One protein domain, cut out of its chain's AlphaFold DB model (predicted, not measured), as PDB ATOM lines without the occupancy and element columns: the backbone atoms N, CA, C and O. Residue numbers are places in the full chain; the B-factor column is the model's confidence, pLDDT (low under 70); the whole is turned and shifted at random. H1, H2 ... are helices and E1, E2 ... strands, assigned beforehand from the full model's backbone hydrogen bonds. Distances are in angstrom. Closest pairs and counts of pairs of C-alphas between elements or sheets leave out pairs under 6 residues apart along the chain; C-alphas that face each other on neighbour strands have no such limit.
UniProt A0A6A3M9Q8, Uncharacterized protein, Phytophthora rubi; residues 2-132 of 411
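This is residues 2 to 132 of the 411 residues of an uncharacterized protein of Phytophthora rubi (UniProt A0A6A3M9Q8). The model has two lobes: a loose head of three helices, H1, H2 and H3, at one end, and a larger body in which a sheet of three strands has the helices H4, H5 and H6 over one face. In the body, the small hairpin of E4 and E5 bridges from the edge strand E1 to H4. The printed part has 131 residues and runs H1 H2 H3 E1 H4 H5 E2 E3 H6 E4 E5, a mixed class of helices and strands. The larger sheet has the order E1 - E3 - E2 and is antiparallel throughout, as is the pair E4 - E5. The outline is elongated, spanning 50 by 30 by 23 A, yet only just compact, close to loose, with a radius of gyration of the C-alphas of 16.8 A.

Find C-alpha 2 at (-21.922, -23.809, 28.451); from there H1 runs to residue 10. H2 is residues 23 to 26, and H3, residues 29 to 42, covers 19.9 A. E1, residues 45 to 50, starts at C-alpha 45 (-46.445, -23.579, 33.746) and covers 16.8 A. Next come H4, residues 63 to 74, 16.6 A, and H5, residues 78 to 90, 18.5 A. E2 is residues 91 to 96, E3 residues 101 to 106, H6 residues 109 to 115 and E4 residues 119 to 122. E5, residues 125 to 128, ends at C-alpha 128 (-58.842, -21.260, 43.167).

In the head, H1 is near H2 and near H3, while H2 and H3 are close but not clearly touching, with the C-alphas of Leu 23 and Arg 32 closest at 6.4 A. H3 is not on the sheet. Look between E1 and E3 for N 47 and O 104 at 2.9 A, and in the hairpin E2 and E3 for N 103 and O 95 at 2.9 A. E1, H4 H5 and E2 form a split strand-helix-strand unit, two strands running the same way with E3 between them, and its crossover is right-handed. H4 and H5, a helical hairpin, touch at Asn 74 and Gly 80, C-alphas 5.4 A apart, at a shallow tilt of 19 degrees, opposite ways. H4 and H6 lie on the same face, at heights over the sheet of 10.8 A and 8.0 A. In the hairpin E4 and E5, N 120 and O 127 are 2.8 A apart. The closest C-alphas of E5 and E1 are Val 128 and Ala 49, 5.4 A; those of E4 and H4 are Ile 122 and Leu 70, 5.2 A. In H1, H3, H4 and H5 each O i to N i+4 pair is within hydrogen-bond range; H6 has 1 of 3, beside 3 of 4 O i to N i+3 pairs, and H2 is too short for an i+4 pair.

The C-alphas of Thr 3 and Arg 54, the two farthest apart, are 51.0 A apart. The printed part has no cut. Look for the long links at residues 11 to 22 and 51 to 62, each of 12 residues. The mean pLDDT of the printed part is 91.2, and no printed residue is under 70.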
ATOM      1  N   GLU A   2     -20.728 -24.484  29.025       83.38
ATOM      2  CA  GLU A   2     -21.922 -23.809  28.451       83.38
ATOM      3  C   GLU A   2     -22.824 -24.749  27.632       83.38
ATOM      4  O   GLU A   2     -24.043 -24.735  27.791       83.38
ATOM      5  N   THR A   3     -22.237 -25.632  26.818       85.25
ATOM      6  CA  THR A   3     -22.985 -26.655  26.062       85.25
ATOM      7  C   THR A   3     -23.679 -27.661  26.985       85.25
ATOM      8  O   THR A   3     -24.827 -28.018  26.755       85.25
ATOM      9  N   GLU A   4     -23.021 -28.085  28.064       88.69
ATOM     10  CA  GLU A   4     -23.610 -28.999  29.056       88.69
ATOM     11  C   GLU A   4     -24.774 -28.334  29.797       88.69
ATOM     12  O   GLU A   4     -25.824 -28.951  29.956       88.69
ATOM     13  N   ALA A   5     -24.629 -27.062  30.187       87.50
ATOM     14  CA  ALA A   5     -25.697 -26.292  30.817       87.50
ATOM     15  C   ALA A   5     -26.902 -26.105  29.881       87.50
ATOM     16  O   ALA A   5     -28.045 -26.219  30.320       87.50
ATOM     17  N   LEU A   6     -26.657 -25.865  28.589       88.88
ATOM     18  CA  LEU A   6     -27.709 -25.799  27.576       88.88
ATOM     19  C   LEU A   6     -28.451 -27.131  27.435       88.88
ATOM     20  O   LEU A   6     -29.679 -27.132  27.383       88.88
ATOM     21  N   MET A   7     -27.729 -28.253  27.393       91.94
ATOM     22  CA  MET A   7     -28.345 -29.580  27.294       91.94
ATOM     23  C   MET A   7     -29.122 -29.937  28.562       91.94
ATOM     24  O   MET A   7     -30.235 -30.444  28.466       91.94
ATOM     25  N   ALA A   8     -28.596 -29.618  29.748       89.81
ATOM     26  CA  ALA A   8     -29.311 -29.799  31.012       89.81
ATOM     27  C   ALA A   8     -30.599 -28.958  31.062       89.81
ATOM     28  O   ALA A   8     -31.645 -29.447  31.490       89.81
ATOM     29  N   TYR A   9     -30.548 -27.717  30.573       90.12
ATOM     30  CA  TYR A   9     -31.716 -26.849  30.426       90.12
ATOM     31  C   TYR A   9     -32.744 -27.424  29.439       90.12
ATOM     32  O   TYR A   9     -33.916 -27.568  29.780       90.12
ATOM     33  N   ALA A  10     -32.311 -27.819  28.238       88.38
ATOM     34  CA  ALA A  10     -33.187 -28.405  27.225       88.38
ATOM     35  C   ALA A  10     -33.847 -29.700  27.726       88.38
ATOM     36  O   ALA A  10     -35.043 -29.891  27.540       88.38
ATOM     37  N   ASN A  11     -33.110 -30.534  28.459       90.06
ATOM     38  CA  ASN A  11     -33.619 -31.772  29.050       90.06
ATOM     39  C   ASN A  11     -34.443 -31.558  30.334       90.06
ATOM     40  O   ASN A  11     -34.786 -32.537  30.996       90.06
ATOM     41  N   LYS A  12     -34.742 -30.306  30.714       87.31
ATOM     42  CA  LYS A  12     -35.477 -29.936  31.940       87.31
ATOM     43  C   LYS A  12     -34.829 -30.449  33.236       87.31
ATOM     44  O   LYS A  12     -35.490 -30.589  34.258       87.31
ATOM     45  N   GLN A  13     -33.525 -30.719  33.199       88.12
ATOM     46  CA  GLN A  13     -32.714 -31.079  34.368       88.12
ATOM     47  C   GLN A  13     -32.228 -29.835  35.120       88.12
ATOM     48  O   GLN A  13     -31.842 -29.920  36.284       88.12
ATOM     49  N   LEU A  14     -32.249 -28.678  34.453       85.62
ATOM     50  CA  LEU A  14     -31.922 -27.378  35.016       85.62
ATOM     51  C   LEU A  14     -33.131 -26.444  34.886       85.62
ATOM     52  O   LEU A  14     -33.452 -25.986  33.789       85.62
ATOM     53  N   GLU A  15     -33.781 -26.143  36.010       81.62
ATOM     54  CA  GLU A  15     -34.854 -25.145  36.078       81.62
ATOM     55  C   GLU A  15     -34.258 -23.732  36.136       81.62
ATOM     56  O   GLU A  15     -33.462 -23.415  37.021       81.62
ATOM     57  N   LEU A  16     -34.661 -22.866  35.206       84.44
ATOM     58  CA  LEU A  16     -34.252 -21.461  35.157       84.44
ATOM     59  C   LEU A  16     -35.482 -20.563  35.024       84.44
ATOM     60  O   LEU A  16     -36.468 -20.991  34.438       84.44
ATOM     61  N   PRO A  17     -35.425 -19.308  35.507       82.00
ATOM     62  CA  PRO A  17     -36.546 -18.378  35.399       82.00
ATOM     63  C   PRO A  17     -36.764 -17.805  33.987       82.00
ATOM     64  O   PRO A  17     -37.756 -17.134  33.740       82.00
ATOM     65  N   HIS A  18     -35.786 -17.972  33.099       84.12
ATOM     66  CA  HIS A  18     -35.802 -17.530  31.707       84.12
ATOM     67  C   HIS A  18     -34.774 -18.355  30.924       84.12
ATOM     68  O   HIS A  18     -33.899 -18.989  31.534       84.12
ATOM     69  N   ALA A  19     -34.786 -18.280  29.590       87.12
ATOM     70  CA  ALA A  19     -33.743 -18.903  28.780       87.12
ATOM     71  C   ALA A  19     -32.328 -18.448  29.232       87.12
ATOM     72  O   ALA A  19     -32.144 -17.303  29.673       87.12
ATOM     73  N   PRO A  20     -31.301 -19.321  29.188       89.69
ATOM     74  CA  PRO A  20     -29.977 -18.987  29.706       89.69
ATOM     75  C   PRO A  20     -29.369 -17.724  29.068       89.69
ATOM     76  O   PRO A  20     -29.325 -17.564  27.851       89.69
ATOM     77  N   ARG A  21     -28.819 -16.809  29.878       88.25
ATOM     78  CA  ARG A  21     -28.284 -15.528  29.361       88.25
ATOM     79  C   ARG A  21     -27.051 -15.688  28.471       88.25
ATOM     80  O   ARG A  21     -26.860 -14.867  27.572       88.25
ATOM     81  N   PHE A  22     -26.243 -16.729  28.694       89.38
ATOM     82  CA  PHE A  22     -25.046 -17.005  27.889       89.38
ATOM     83  C   PHE A  22     -25.382 -17.295  26.419       89.38
ATOM     84  O   PHE A  22     -24.522 -17.147  25.553       89.38
ATOM     85  N   LEU A  23     -26.645 -17.614  26.101       88.75
ATOM     86  CA  LEU A  23     -27.099 -17.773  24.721       88.75
ATOM     87  C   LEU A  23     -26.808 -16.525  23.885       88.75
ATOM     88  O   LEU A  23     -26.469 -16.644  22.714       88.75
ATOM     89  N   LYS A  24     -26.854 -15.321  24.479       89.94
ATOM     90  CA  LYS A  24     -26.509 -14.064  23.785       89.94
ATOM     91  C   LYS A  24     -25.084 -14.040  23.231       89.94
ATOM     92  O   LYS A  24     -24.866 -13.380  22.221       89.94
ATOM     93  N   ALA A  25     -24.150 -14.721  23.888       89.38
ATOM     94  CA  ALA A  25     -22.750 -14.792  23.480       89.38
ATOM     95  C   ALA A  25     -22.457 -15.999  22.574       89.38
ATOM     96  O   ALA A  25     -21.500 -15.966  21.808       89.38
ATOM     97  N   THR A  26     -23.279 -17.048  22.650       89.81
ATOM     98  CA  THR A  26     -23.012 -18.348  22.011       89.81
ATOM     99  C   THR A  26     -23.909 -18.648  20.809       89.81
ATOM    100  O   THR A  26     -23.604 -19.568  20.055       89.81
ATOM    101  N   MET A  27     -24.991 -17.887  20.596       91.44
ATOM    102  CA  MET A  27     -25.986 -18.169  19.556       91.44
ATOM    103  C   MET A  27     -26.448 -16.941  18.750       91.44
ATOM    104  O   MET A  27     -26.731 -15.873  19.316       91.44
ATOM    105  N   PRO A  28     -26.658 -17.104  17.426       95.38
ATOM    106  CA  PRO A  28     -27.383 -16.150  16.592       95.38
ATOM    107  C   PRO A  28     -28.791 -15.840  17.115       95.38
ATOM    108  O   PRO A  28     -29.424 -16.645  17.796       95.38
ATOM    109  N   LEU A  29     -29.315 -14.665  16.748       93.56
ATOM    110  CA  LEU A  29     -30.610 -14.160  17.224       93.56
ATOM    111  C   LEU A  29     -31.766 -15.152  17.029       93.56
ATOM    112  O   LEU A  29     -32.541 -15.354  17.959       93.56
ATOM    113  N   LEU A  30     -31.869 -15.778  15.854       95.81
ATOM    114  CA  LEU A  30     -32.989 -16.671  15.546       95.81
ATOM    115  C   LEU A  30     -32.990 -17.930  16.428       95.81
ATOM    116  O   LEU A  30     -34.037 -18.322  16.928       95.81
ATOM    117  N   GLN A  31     -31.818 -18.512  16.695       93.88
ATOM    118  CA  GLN A  31     -31.691 -19.671  17.587       93.88
ATOM    119  C   GLN A  31     -32.056 -19.312  19.034       93.88
ATOM    120  O   GLN A  31     -32.711 -20.087  19.725       93.88
ATOM    121  N   ARG A  32     -31.699 -18.099  19.479       93.06
ATOM    122  CA  ARG A  32     -32.126 -17.591  20.790       93.06
ATOM    123  C   ARG A  32     -33.636 -17.446  20.876       93.06
ATOM    124  O   ARG A  32     -34.215 -17.883  21.858       93.06
ATOM    125  N   ALA A  33     -34.267 -16.880  19.848       93.50
ATOM    126  CA  ALA A  33     -35.721 -16.749  19.799       93.50
ATOM    127  C   ALA A  33     -36.421 -18.118  19.849       93.50
ATOM    128  O   ALA A  33     -37.390 -18.275  20.583       93.50
ATOM    129  N   MET A  34     -35.885 -19.128  19.152       94.06
ATOM    130  CA  MET A  34     -36.385 -20.507  19.234       94.06
ATOM    131  C   MET A  34     -36.303 -21.071  20.660       94.06
ATOM    132  O   MET A  34     -37.240 -21.722  21.113       94.06
ATOM    133  N   LEU A  35     -35.211 -20.809  21.386       92.31
ATOM    134  CA  LEU A  35     -35.051 -21.272  22.770       92.31
ATOM    135  C   LEU A  35     -35.903 -20.501  23.786       92.31
ATOM    136  O   LEU A  35     -36.314 -21.089  24.784       92.31
ATOM    137  N   GLU A  36     -36.181 -19.220  23.541       91.38
ATOM    138  CA  GLU A  36     -37.153 -18.443  24.324       91.38
ATOM    139  C   GLU A  36     -38.570 -18.996  24.111       91.38
ATOM    140  O   GLU A  36     -39.277 -19.263  25.076       91.38
ATOM    141  N   GLN A  37     -38.957 -19.283  22.865       92.25
ATOM    142  CA  GLN A  37     -40.253 -19.902  22.570       92.25
ATOM    143  C   GLN A  37     -40.356 -21.327  23.141       92.25
ATOM    144  O   GLN A  37     -41.411 -21.730  23.620       92.25
ATOM    145  N   TYR A  38     -39.254 -22.088  23.146       91.94
ATOM    146  CA  TYR A  38     -39.173 -23.373  23.846       91.94
ATOM    147  C   TYR A  38     -39.385 -23.218  25.361       91.94
ATOM    148  O   TYR A  38     -40.090 -24.025  25.963       91.94
ATOM    149  N   HIS A  39     -38.794 -22.185  25.974       91.19
ATOM    150  CA  HIS A  39     -38.978 -21.885  27.395       91.19
ATOM    151  C   HIS A  39     -40.456 -21.662  27.724       91.19
ATOM    152  O   HIS A  39     -41.008 -22.331  28.598       91.19
ATOM    153  N   GLU A  40     -41.094 -20.776  26.960       89.69
ATOM    154  CA  GLU A  40     -42.498 -20.412  27.124       89.69
ATOM    155  C   GLU A  40     -43.430 -21.611  26.926       89.69
ATOM    156  O   GLU A  40     -44.362 -21.806  27.697       89.69
ATOM    157  N   ALA A  41     -43.160 -22.454  25.927       88.19
ATOM    158  CA  ALA A  41     -44.036 -23.574  25.596       88.19
ATOM    159  C   ALA A  41     -43.882 -24.794  26.518       88.19
ATOM    160  O   ALA A  41     -44.831 -25.560  26.673       88.19
ATOM    161  N   PHE A  42     -42.690 -25.038  27.077       87.69
ATOM    162  CA  PHE A  42     -42.383 -26.328  27.712       87.69
ATOM    163  C   PHE A  42     -41.818 -26.252  29.129       87.69
ATOM    164  O   PHE A  42     -41.750 -27.299  29.788       87.69
ATOM    165  N   ILE A  43     -41.364 -25.084  29.583       88.50
ATOM    166  CA  ILE A  43     -40.783 -24.897  30.922       88.50
ATOM    167  C   ILE A  43     -41.723 -24.082  31.804       88.50
ATOM    168  O   ILE A  43     -41.919 -24.433  32.971       88.50
ATOM    169  N   GLU A  44     -42.318 -23.029  31.249       91.31
ATOM    170  CA  GLU A  44     -43.353 -22.269  31.939       91.31
ATOM    171  C   GLU A  44     -44.585 -23.133  32.201       91.31
ATOM    172  O   GLU A  44     -44.920 -24.044  31.444       91.31
ATOM    173  N   VAL A  45     -45.249 -22.854  33.319       91.81
ATOM    174  CA  VAL A  45     -46.445 -23.579  33.746       91.81
ATOM    175  C   VAL A  45     -47.540 -22.577  34.044       91.81
ATOM    176  O   VAL A  45     -47.323 -21.629  34.804       91.81
ATOM    177  N   THR A  46     -48.723 -22.803  33.476       93.12
ATOM    178  CA  THR A  46     -49.882 -21.943  33.701       93.12
ATOM    179  C   THR A  46     -50.861 -22.605  34.661       93.12
ATOM    180  O   THR A  46     -51.418 -23.661  34.372       93.12
ATOM    181  N   LEU A  47     -51.131 -21.950  35.789       94.19
ATOM    182  CA  LEU A  47     -52.312 -22.253  36.595       94.19
ATOM    183  C   LEU A  47     -53.456 -21.341  36.178       94.19
ATOM    184  O   LEU A  47     -53.265 -20.158  35.891       94.19
ATOM    185  N   THR A  48     -54.663 -21.879  36.172       93.88
ATOM    186  CA  THR A  48     -55.862 -21.151  35.759       93.88
ATOM    187  C   THR A  48     -56.857 -21.083  36.896       93.88
ATOM    188  O   THR A  48     -56.986 -22.033  37.658       93.88
ATOM    189  N   ALA A  49     -57.596 -19.987  36.988       93.19
ATOM    190  CA  ALA A  49     -58.652 -19.843  37.970       93.19
ATOM    191  C   ALA A  49     -59.934 -19.327  37.314       93.19
ATOM    192  O   ALA A  49     -59.897 -18.354  36.555       93.19
ATOM    193  N   GLU A  50     -61.063 -19.960  37.633       91.50
ATOM    194  CA  GLU A  50     -62.381 -19.513  37.185       91.50
ATOM    195  C   GLU A  50     -62.773 -18.222  37.917       91.50
ATOM    196  O   GLU A  50     -62.758 -18.132  39.147       91.50
ATOM    197  N   VAL A  51     -63.143 -17.207  37.149       91.75
ATOM    198  CA  VAL A  51     -63.546 -15.893  37.630       91.75
ATOM    199  C   VAL A  51     -65.033 -15.714  37.399       91.75
ATOM    200  O   VAL A  51     -65.509 -15.577  36.274       91.75
ATOM    201  N   ALA A  52     -65.778 -15.598  38.494       90.06
ATOM    202  CA  ALA A  52     -67.192 -15.278  38.412       90.06
ATOM    203  C   ALA A  52     -67.414 -13.864  37.821       90.06
ATOM    204  O   ALA A  52     -66.748 -12.916  38.253       90.06
ATOM    205  N   PRO A  53     -68.443 -13.644  36.975       88.94
ATOM    206  CA  PRO A  53     -68.706 -12.340  36.348       88.94
ATOM    207  C   PRO A  53     -68.881 -11.180  37.339       88.94
ATOM    208  O   PRO A  53     -68.641 -10.014  37.023       88.94
ATOM    209  N   ARG A  54     -69.289 -11.486  38.577       89.94
ATOM    210  CA  ARG A  54     -69.424 -10.509  39.669       89.94
ATOM    211  C   ARG A  54     -68.092  -9.847  40.065       89.94
ATOM    212  O   ARG A  54     -68.135  -8.759  40.631       89.94
ATOM    213  N   ALA A  55     -66.950 -10.463  39.739       91.50
ATOM    214  CA  ALA A  55     -65.617  -9.885  39.917       91.50
ATOM    215  C   ALA A  55     -65.355  -8.706  38.969       91.50
ATOM    216  O   ALA A  55     -64.392  -7.975  39.178       91.50
ATOM    217  N   LYS A  56     -66.196  -8.502  37.939       89.44
ATOM    218  CA  LYS A  56     -66.146  -7.354  37.016       89.44
ATOM    219  C   LYS A  56     -64.747  -7.093  36.445       89.44
ATOM    220  O   LYS A  56     -64.337  -5.942  36.331       89.44
ATOM    221  N   LEU A  57     -64.016  -8.155  36.114       91.56
ATOM    222  CA  LEU A  57     -62.772  -8.021  35.367       91.56
ATOM    223  C   LEU A  57     -63.094  -7.714  33.902       91.56
ATOM    224  O   LEU A  57     -64.170  -8.049  33.399       91.56
ATOM    225  N   HIS A  58     -62.173  -7.045  33.221       86.81
ATOM    226  CA  HIS A  58     -62.350  -6.634  31.833       86.81
ATOM    227  C   HIS A  58     -61.238  -7.212  30.964       86.81
ATOM    228  O   HIS A  58     -60.090  -7.325  31.397       86.81
ATOM    229  N   ARG A  59     -61.569  -7.552  29.713       86.25
ATOM    230  CA  ARG A  59     -60.560  -7.930  28.721       86.25
ATOM    231  C   ARG A  59     -59.580  -6.771  28.534       86.25
ATOM    232  O   ARG A  59     -60.007  -5.628  28.390       86.25
ATOM    233  N   GLY A  60     -58.283  -7.068  28.543       86.44
ATOM    234  CA  GLY A  60     -57.229  -6.058  28.401       86.44
ATOM    235  C   GLY A  60     -56.814  -5.367  29.702       86.44
ATOM    236  O   GLY A  60     -56.017  -4.433  29.657       86.44
ATOM    237  N   MET A  61     -57.307  -5.814  30.866       92.88
ATOM    238  CA  MET A  61     -56.693  -5.417  32.134       92.88
ATOM    239  C   MET A  61     -55.213  -5.804  32.149       92.88
ATOM    240  O   MET A  61     -54.849  -6.925  31.798       92.88
ATOM    241  N   THR A  62     -54.364  -4.865  32.563       93.38
ATOM    242  CA  THR A  62     -52.920  -5.093  32.624       93.38
ATOM    243  C   THR A  62     -52.566  -6.019  33.784       93.38
ATOM    244  O   THR A  62     -53.273  -6.059  34.796       93.38
ATOM    245  N   HIS A  63     -51.424  -6.698  33.664       93.25
ATOM    246  CA  HIS A  63     -50.829  -7.483  34.747       93.25
ATOM    247  C   HIS A  63     -50.821  -6.699  36.069       93.25
ATOM    248  O   HIS A  63     -51.399  -7.142  37.057       93.25
ATOM    249  N   ASN A  64     -50.295  -5.470  36.055       93.19
ATOM    250  CA  ASN A  64     -50.209  -4.618  37.244       93.19
ATOM    251  C   ASN A  64     -51.582  -4.292  37.856       93.19
ATOM    252  O   ASN A  64     -51.711  -4.236  39.077       93.19
ATOM    253  N   ALA A  65     -52.617  -4.089  37.034       94.31
ATOM    254  CA  ALA A  65     -53.965  -3.829  37.536       94.31
ATOM    255  C   ALA A  65     -54.557  -5.065  38.235       94.31
ATOM    256  O   ALA A  65     -55.167  -4.939  39.297       94.31
ATOM    257  N   LEU A  66     -54.353  -6.258  37.670       95.31
ATOM    258  CA  LEU A  66     -54.798  -7.521  38.266       95.31
ATOM    259  C   LEU A  66     -54.040  -7.826  39.566       95.31
ATOM    260  O   LEU A  66     -54.664  -8.163  40.573       95.31
ATOM    261  N   VAL A  67     -52.720  -7.619  39.571       93.50
ATOM    262  CA  VAL A  67     -51.865  -7.731  40.761       93.50
ATOM    263  C   VAL A  67     -52.346  -6.795  41.866       93.50
ATOM    264  O   VAL A  67     -52.531  -7.235  42.999       93.50
ATOM    265  N   ALA A  68     -52.632  -5.527  41.553       93.50
ATOM    266  CA  ALA A  68     -53.124  -4.565  42.537       93.50
ATOM    267  C   ALA A  68     -54.464  -4.999  43.160       93.50
ATOM    268  O   ALA A  68     -54.643  -4.880  44.374       93.50
ATOM    269  N   LEU A  69     -55.388  -5.541  42.356       94.62
ATOM    270  CA  LEU A  69     -56.663  -6.067  42.854       94.62
ATOM    271  C   LEU A  69     -56.476  -7.278  43.773       94.62
ATOM    272  O   LEU A  69     -57.105  -7.341  44.830       94.62
ATOM    273  N   LEU A  70     -55.619  -8.227  43.386       95.06
ATOM    274  CA  LEU A  70     -55.301  -9.397  44.203       95.06
ATOM    275  C   LEU A  70     -54.614  -8.996  45.509       95.06
ATOM    276  O   LEU A  70     -54.996  -9.465  46.580       95.06
ATOM    277  N   PHE A  71     -53.634  -8.097  45.442       93.75
ATOM    278  CA  PHE A  71     -52.915  -7.613  46.611       93.75
ATOM    279  C   PHE A  71     -53.868  -6.922  47.590       93.75
ATOM    280  O   PHE A  71     -53.979  -7.327  48.748       93.75
ATOM    281  N   ALA A  72     -54.653  -5.948  47.120       93.31
ATOM    282  CA  ALA A  72     -55.620  -5.242  47.956       93.31
ATOM    283  C   ALA A  72     -56.639  -6.189  48.612       93.31
ATOM    284  O   ALA A  72     -57.010  -5.994  49.766       93.31
ATOM    285  N   ALA A  73     -57.059  -7.243  47.907       94.38
ATOM    286  CA  ALA A  73     -58.055  -8.182  48.406       94.38
ATOM    287  C   ALA A  73     -57.511  -9.207  49.418       94.38
ATOM    288  O   ALA A  73     -58.319  -9.816  50.112       94.38
ATOM    289  N   ASN A  74     -56.191  -9.414  49.522       95.19
ATOM    290  CA  ASN A  74     -55.599 -10.480  50.351       95.19
ATOM    291  C   ASN A  74     -54.666  -9.986  51.474       95.19
ATOM    292  O   ASN A  74     -53.991 -10.789  52.114       95.19
ATOM    293  N   THR A  75     -54.627  -8.679  51.748       93.62
ATOM    294  CA  THR A  75     -53.690  -8.054  52.708       93.62
ATOM    295  C   THR A  75     -54.273  -7.789  54.104       93.62
ATOM    296  O   THR A  75     -53.621  -7.151  54.937       93.62
ATOM    297  N   ASP A  76     -55.468  -8.304  54.394       90.12
ATOM    298  CA  ASP A  76     -56.183  -8.142  55.672       90.12
ATOM    299  C   ASP A  76     -55.483  -8.789  56.880       90.12
ATOM    300  O   ASP A  76     -55.692  -8.368  58.015       90.12
ATOM    301  N   SER A  77     -54.607  -9.767  56.651       91.94
ATOM    302  CA  SER A  77     -53.814 -10.434  57.687       91.94
ATOM    303  C   SER A  77     -52.325 -10.443  57.344       91.94
ATOM    304  O   SER A  77     -51.938 -10.382  56.177       91.94
ATOM    305  N   ALA A  78     -51.457 -10.561  58.355       92.81
ATOM    306  CA  ALA A  78     -50.010 -10.670  58.136       92.81
ATOM    307  C   ALA A  78     -49.647 -11.893  57.272       92.81
ATOM    308  O   ALA A  78     -48.827 -11.786  56.362       92.81
ATOM    309  N   ARG A  79     -50.319 -13.029  57.507       90.50
ATOM    310  CA  ARG A  79     -50.161 -14.247  56.703       90.50
ATOM    311  C   ARG A  79     -50.641 -14.044  55.266       90.50
ATOM    312  O   ARG A  79     -49.940 -14.442  54.343       90.50
ATOM    313  N   GLY A  80     -51.788 -13.389  55.076       91.12
ATOM    314  CA  GLY A  80     -52.302 -13.032  53.752       91.12
ATOM    315  C   GLY A  80     -51.329 -12.145  52.976       91.12
ATOM    316  O   GLY A  80     -50.996 -12.465  51.839       91.12
ATOM    317  N   ARG A  81     -50.771 -11.111  53.627       93.38
ATOM    318  CA  ARG A  81     -49.727 -10.241  53.057       93.38
ATOM    319  C   ARG A  81     -48.487 -11.013  52.613       93.38
ATOM    320  O   ARG A  81     -47.995 -10.779  51.517       93.38
ATOM    321  N   GLN A  82     -47.994 -11.933  53.440       93.00
ATOM    322  CA  GLN A  82     -46.835 -12.760  53.087       93.00
ATOM    323  C   GLN A  82     -47.140 -13.711  51.925       93.00
ATOM    324  O   GLN A  82     -46.330 -13.837  51.013       93.00
ATOM    325  N   MET A  83     -48.305 -14.361  51.945       92.88
ATOM    326  CA  MET A  83     -48.715 -15.305  50.905       92.88
ATOM    327  C   MET A  83     -48.879 -14.612  49.553       92.88
ATOM    328  O   MET A  83     -48.343 -15.091  48.557       92.88
ATOM    329  N   ILE A  84     -49.586 -13.477  49.521       94.81
ATOM    330  CA  ILE A  84     -49.780 -12.735  48.279       94.81
ATOM    331  C   ILE A  84     -48.480 -12.088  47.806       94.81
ATOM    332  O   ILE A  84     -48.228 -12.103  46.613       94.81
ATOM    333  N   GLY A  85     -47.628 -11.599  48.716       93.94
ATOM    334  CA  GLY A  85     -46.299 -11.089  48.369       93.94
ATOM    335  C   GLY A  85     -45.466 -12.140  47.640       93.94
ATOM    336  O   GLY A  85     -45.043 -11.897  46.519       93.94
ATOM    337  N   ARG A  86     -45.356 -13.349  48.210       94.12
ATOM    338  CA  ARG A  86     -44.657 -14.468  47.558       94.12
ATOM    339  C   ARG A  86     -45.261 -14.826  46.204       94.12
ATOM    340  O   ARG A  86     -44.519 -15.004  45.252       94.12
ATOM    341  N   LEU A  87     -46.594 -14.908  46.106       94.31
ATOM    342  CA  LEU A  87     -47.251 -15.167  44.819       94.31
ATOM    343  C   LEU A  87     -46.839 -14.124  43.771       94.31
ATOM    344  O   LEU A  87     -46.546 -14.494  42.644       94.31
ATOM    345  N   MET A  88     -46.812 -12.838  44.129       92.06
ATOM    346  CA  MET A  88     -46.442 -11.783  43.184       92.06
ATOM    347  C   MET A  88     -44.964 -11.815  42.791       92.06
ATOM    348  O   MET A  88     -44.650 -11.429  41.671       92.06
ATOM    349  N   ASP A  89     -44.082 -12.292  43.670       92.44
ATOM    350  CA  ASP A  89     -42.663 -12.481  43.353       92.44
ATOM    351  C   ASP A  89     -42.438 -13.684  42.410       92.44
ATOM    352  O   ASP A  89     -41.554 -13.646  41.554       92.44
ATOM    353  N   ASP A  90     -43.252 -14.738  42.545       93.69
ATOM    354  CA  ASP A  90     -43.105 -15.995  41.795       93.69
ATOM    355  C   ASP A  90     -43.879 -16.022  40.460       93.69
ATOM    356  O   ASP A  90     -43.534 -16.786  39.551       93.69
ATOM    357  N   VAL A  91     -44.929 -15.205  40.316       94.25
ATOM    358  CA  VAL A  91     -45.724 -15.107  39.084       94.25
ATOM    359  C   VAL A  91     -44.985 -14.266  38.047       94.25
ATOM    360  O   VAL A  91     -44.797 -13.062  38.208       94.25
ATOM    361  N   LYS A  92     -44.650 -14.888  36.916       92.75
ATOM    362  CA  LYS A  92     -44.069 -14.216  35.747       92.75
ATOM    363  C   LYS A  92     -45.088 -13.312  35.061       92.75
ATOM    364  O   LYS A  92     -44.782 -12.184  34.680       92.75
ATOM    365  N   MET A  93     -46.295 -13.833  34.843       92.44
ATOM    366  CA  MET A  93     -47.349 -13.131  34.120       92.44
ATOM    367  C   MET A  93     -48.722 -13.483  34.680       92.44
ATOM    368  O   MET A  93     -49.003 -14.620  35.044       92.44
ATOM    369  N   LEU A  94     -49.593 -12.479  34.710       94.94
ATOM    370  CA  LEU A  94     -50.980 -12.593  35.143       94.94
ATOM    371  C   LEU A  94     -51.851 -11.877  34.126       94.94
ATOM    372  O   LEU A  94     -51.649 -10.683  33.893       94.94
ATOM    373  N   TYR A  95     -52.811 -12.584  33.545       94.69
ATOM    374  CA  TYR A  95     -53.736 -11.995  32.588       94.69
ATOM    375  C   TYR A  95     -55.105 -12.668  32.627       94.69
ATOM    376  O   TYR A  95     -55.247 -13.834  32.991       94.69
ATOM    377  N   PHE A  96     -56.125 -11.896  32.265       93.50
ATOM    378  CA  PHE A  96     -57.507 -12.347  32.158       93.50
ATOM    379  C   PHE A  96     -57.871 -12.493  30.679       93.50
ATOM    380  O   PHE A  96     -57.663 -11.558  29.902       93.50
ATOM    381  N   ASP A  97     -58.427 -13.642  30.298       88.38
ATOM    382  CA  ASP A  97     -58.829 -13.949  28.915       88.38
ATOM    383  C   ASP A  97     -59.952 -13.030  28.386       88.38
ATOM    384  O   ASP A  97     -60.166 -12.893  27.177       88.38
ATOM    385  N   GLY A  98     -60.642 -12.329  29.290       84.69
ATOM    386  CA  GLY A  98     -61.787 -11.480  28.976       84.69
ATOM    387  C   GLY A  98     -63.127 -12.205  29.053       84.69
ATOM    388  O   GLY A  98     -64.161 -11.563  28.863       84.69
ATOM    389  N   GLY A  99     -63.101 -13.509  29.310       84.25
ATOM    390  CA  GLY A  99     -64.254 -14.365  29.484       84.25
ATOM    391  C   GLY A  99     -64.483 -14.674  30.954       84.25
ATOM    392  O   GLY A  99     -65.317 -14.045  31.601       84.25
ATOM    393  N   HIS A 100     -63.750 -15.658  31.458       89.81
ATOM    394  CA  HIS A 100     -63.948 -16.219  32.794       89.81
ATOM    395  C   HIS A 100     -62.693 -16.890  33.360       89.81
ATOM    396  O   HIS A 100     -62.765 -17.440  34.452       89.81
ATOM    397  N   THR A 101     -61.541 -16.809  32.688       92.12
ATOM    398  CA  THR A 101     -60.315 -17.473  33.143       92.12
ATOM    399  C   THR A 101     -59.231 -16.454  33.450       92.12
ATOM    400  O   THR A 101     -58.819 -15.659  32.600       92.12
ATOM    401  N   LEU A 102     -58.720 -16.499  34.678       94.00
ATOM    402  CA  LEU A 102     -57.501 -15.805  35.076       94.00
ATOM    403  C   LEU A 102     -56.322 -16.776  34.976       94.00
ATOM    404  O   LEU A 102     -56.372 -17.855  35.560       94.00
ATOM    405  N   LYS A 103     -55.279 -16.405  34.233       94.19
ATOM    406  CA  LYS A 103     -54.110 -17.250  33.959       94.19
ATOM    407  C   LYS A 103     -52.888 -16.716  34.711       94.19
ATOM    408  O   LYS A 103     -52.544 -15.542  34.568       94.19
ATOM    409  N   PHE A 104     -52.264 -17.576  35.512       95.94
ATOM    410  CA  PHE A 104     -51.060 -17.326  36.303       95.94
ATOM    411  C   PHE A 104     -49.910 -18.135  35.709       95.94
ATOM    412  O   PHE A 104     -49.902 -19.359  35.816       95.94
ATOM    413  N   VAL A 105     -48.952 -17.455  35.089       94.88
ATOM    414  CA  VAL A 105     -47.786 -18.085  34.466       94.88
ATOM    415  C   VAL A 105     -46.628 -18.070  35.452       94.88
ATOM    416  O   VAL A 105     -46.243 -17.008  35.950       94.88
ATOM    417  N   PHE A 106     -46.067 -19.242  35.714       93.94
ATOM    418  CA  PHE A 106     -44.914 -19.452  36.579       93.94
ATOM    419  C   PHE A 106     -43.721 -19.907  35.750       93.94
ATOM    420  O   PHE A 106     -43.868 -20.660  34.791       93.94
ATOM    421  N   ASN A 107     -42.520 -19.519  36.174       90.50
ATOM    422  CA  ASN A 107     -41.294 -19.876  35.460       90.50
ATOM    423  C   ASN A 107     -40.885 -21.356  35.600       90.50
ATOM    424  O   ASN A 107     -39.934 -21.799  34.968       90.50
ATOM    425  N   SER A 108     -41.520 -22.110  36.502       87.94
ATOM    426  CA  SER A 108     -41.207 -23.526  36.703       87.94
ATOM    427  C   SER A 108     -42.383 -24.273  37.307       87.94
ATOM    428  O   SER A 108     -43.212 -23.705  38.028       87.94
ATOM    429  N   ARG A 109     -42.386 -25.588  37.086       88.25
ATOM    430  CA  ARG A 109     -43.358 -26.495  37.686       88.25
ATOM    431  C   ARG A 109     -43.296 -26.492  39.207       88.25
ATOM    432  O   ARG A 109     -44.336 -26.423  39.854       88.25
ATOM    433  N   ARG A 110     -42.086 -26.503  39.766       89.62
ATOM    434  CA  ARG A 110     -41.866 -26.492  41.213       89.62
ATOM    435  C   ARG A 110     -42.532 -25.296  41.895       89.62
ATOM    436  O   ARG A 110     -43.078 -25.463  42.980       89.62
ATOM    437  N   LEU A 111     -42.487 -24.108  41.285       91.69
ATOM    438  CA  LEU A 111     -43.180 -22.930  41.819       91.69
ATOM    439  C   LEU A 111     -44.696 -23.067  41.683       91.69
ATOM    440  O   LEU A 111     -45.402 -22.871  42.665       91.69
ATOM    441  N   ALA A 112     -45.196 -23.460  40.509       93.00
ATOM    442  CA  ALA A 112     -46.631 -23.646  40.292       93.00
ATOM    443  C   ALA A 112     -47.247 -24.643  41.296       93.00
ATOM    444  O   ALA A 112     -48.295 -24.368  41.875       93.00
ATOM    445  N   ASP A 113     -46.575 -25.760  41.583       93.06
ATOM    446  CA  ASP A 113     -47.066 -26.779  42.522       93.06
ATOM    447  C   ASP A 113     -47.286 -26.256  43.953       93.06
ATOM    448  O   ASP A 113     -48.118 -26.797  44.677       93.06
ATOM    449  N   ILE A 114     -46.601 -25.181  44.360       94.25
ATOM    450  CA  ILE A 114     -46.823 -24.531  45.663       94.25
ATOM    451  C   ILE A 114     -48.203 -23.857  45.713       94.25
ATOM    452  O   ILE A 114     -48.806 -23.757  46.782       94.25
ATOM    453  N   TYR A 115     -48.691 -23.379  44.566       95.25
ATOM    454  CA  TYR A 115     -49.901 -22.568  44.451       95.25
ATOM    455  C   TYR A 115     -51.125 -23.338  43.958       95.25
ATOM    456  O   TYR A 115     -52.245 -22.861  44.145       95.25
ATOM    457  N   ALA A 116     -50.938 -24.513  43.358       93.56
ATOM    458  CA  ALA A 116     -52.037 -25.362  42.918       93.56
ATOM    459  C   ALA A 116     -52.974 -25.714  44.093       93.56
ATOM    460  O   ALA A 116     -52.538 -26.131  45.166       93.56
ATOM    461  N   GLY A 117     -54.275 -25.514  43.896       91.94
ATOM    462  CA  GLY A 117     -55.321 -25.691  44.902       91.94
ATOM    463  C   GLY A 117     -55.439 -24.554  45.925       91.94
ATOM    464  O   GLY A 117     -56.361 -24.572  46.742       91.94
ATOM    465  N   LEU A 118     -54.557 -23.546  45.904       94.44
ATOM    466  CA  LEU A 118     -54.688 -22.389  46.790       94.44
ATOM    467  C   LEU A 118     -55.768 -21.426  46.300       94.44
ATOM    468  O   LEU A 118     -55.977 -21.232  45.101       94.44
ATOM    469  N   ALA A 119     -56.426 -20.784  47.264       94.50
ATOM    470  CA  ALA A 119     -57.515 -19.855  47.021       94.50
ATOM    471  C   ALA A 119     -57.107 -18.406  47.316       94.50
ATOM    472  O   ALA A 119     -56.503 -18.109  48.350       94.50
ATOM    473  N   PHE A 120     -57.501 -17.485  46.439       94.75
ATOM    474  CA  PHE A 120     -57.246 -16.052  46.580       94.75
ATOM    475  C   PHE A 120     -58.527 -15.257  46.399       94.75
ATOM    476  O   PHE A 120     -59.446 -15.661  45.688       94.75
ATOM    477  N   ARG A 121     -58.604 -14.092  47.041       94.75
ATOM    478  CA  ARG A 121     -59.700 -13.148  46.818       94.75
ATOM    479  C   ARG A 121     -59.370 -12.193  45.685       94.75
ATOM    480  O   ARG A 121     -58.252 -11.699  45.607       94.75
ATOM    481  N   ILE A 122     -60.357 -11.866  44.861       94.31
ATOM    482  CA  ILE A 122     -60.262 -10.819  43.844       94.31
ATOM    483  C   ILE A 122     -61.615 -10.125  43.687       94.31
ATOM    484  O   ILE A 122     -62.635 -10.773  43.458       94.31
ATOM    485  N   ASN A 123     -61.638  -8.803  43.869       90.56
ATOM    486  CA  ASN A 123     -62.813  -7.937  43.694       90.56
ATOM    487  C   ASN A 123     -64.146  -8.515  44.239       90.56
ATOM    488  O   ASN A 123     -65.148  -8.601  43.530       90.56
ATOM    489  N   GLY A 124     -64.148  -8.965  45.500       86.38
ATOM    490  CA  GLY A 124     -65.339  -9.527  46.159       86.38
ATOM    491  C   GLY A 124     -65.679 -10.977  45.782       86.38
ATOM    492  O   GLY A 124     -66.754 -11.465  46.127       86.38
ATOM    493  N   THR A 125     -64.781 -11.672  45.086       91.94
ATOM    494  CA  THR A 125     -64.886 -13.101  44.754       91.94
ATOM    495  C   THR A 125     -63.699 -13.882  45.285       91.94
ATOM    496  O   THR A 125     -62.684 -13.287  45.644       91.94
ATOM    497  N   CYS A 126     -63.836 -15.203  45.348       93.94
ATOM    498  CA  CYS A 126     -62.747 -16.119  45.645       93.94
ATOM    499  C   CYS A 126     -62.498 -16.981  44.409       93.94
ATOM    500  O   CYS A 126     -63.456 -17.447  43.794       93.94
ATOM    501  N   ILE A 127     -61.229 -17.131  44.058       94.62
ATOM    502  CA  ILE A 127     -60.731 -17.912  42.933       94.62
ATOM    503  C   ILE A 127     -59.798 -18.994  43.477       94.62
ATOM    504  O   ILE A 127     -59.139 -18.764  44.492       94.62
ATOM    505  N   VAL A 128     -59.736 -20.147  42.818       94.44
ATOM    506  CA  VAL A 128     -58.842 -21.260  43.167       94.44
ATOM    507  C   VAL A 128     -57.942 -21.535  41.972       94.44
ATOM    508  O   VAL A 128     -58.428 -21.545  40.843       94.44
ATOM    509  N   LEU A 129     -56.639 -21.688  42.209       94.31
ATOM    510  CA  LEU A 129     -55.667 -21.935  41.146       94.31
ATOM    511  C   LEU A 129     -55.635 -23.427  40.836       94.31
ATOM    512  O   LEU A 129     -55.071 -24.207  41.596       94.31
ATOM    513  N   ASP A 130     -56.212 -23.805  39.706       91.06
ATOM    514  CA  ASP A 130     -56.246 -25.178  39.225       91.06
ATOM    515  C   ASP A 130     -55.196 -25.378  38.126       91.06
ATOM    516  O   ASP A 130     -54.970 -24.522  37.264       91.06
ATOM    517  N   ASP A 131     -54.561 -26.544  38.144       87.50
ATOM    518  CA  ASP A 131     -53.694 -26.995  37.064       87.50
ATOM    519  C   ASP A 131     -54.528 -27.724  36.016       87.50
ATOM    520  O   ASP A 131     -54.872 -28.898  36.151       87.50
ATOM    521  N   THR A 132     -54.878 -26.991  34.972       76.06
ATOM    522  CA  THR A 132     -55.764 -27.462  33.908       76.06
ATOM    523  C   THR A 132     -55.019 -28.013  32.698       76.06
ATOM    524  O   THR A 132     -55.655 -28.508  31.770       76.06
TER     525      THR A 132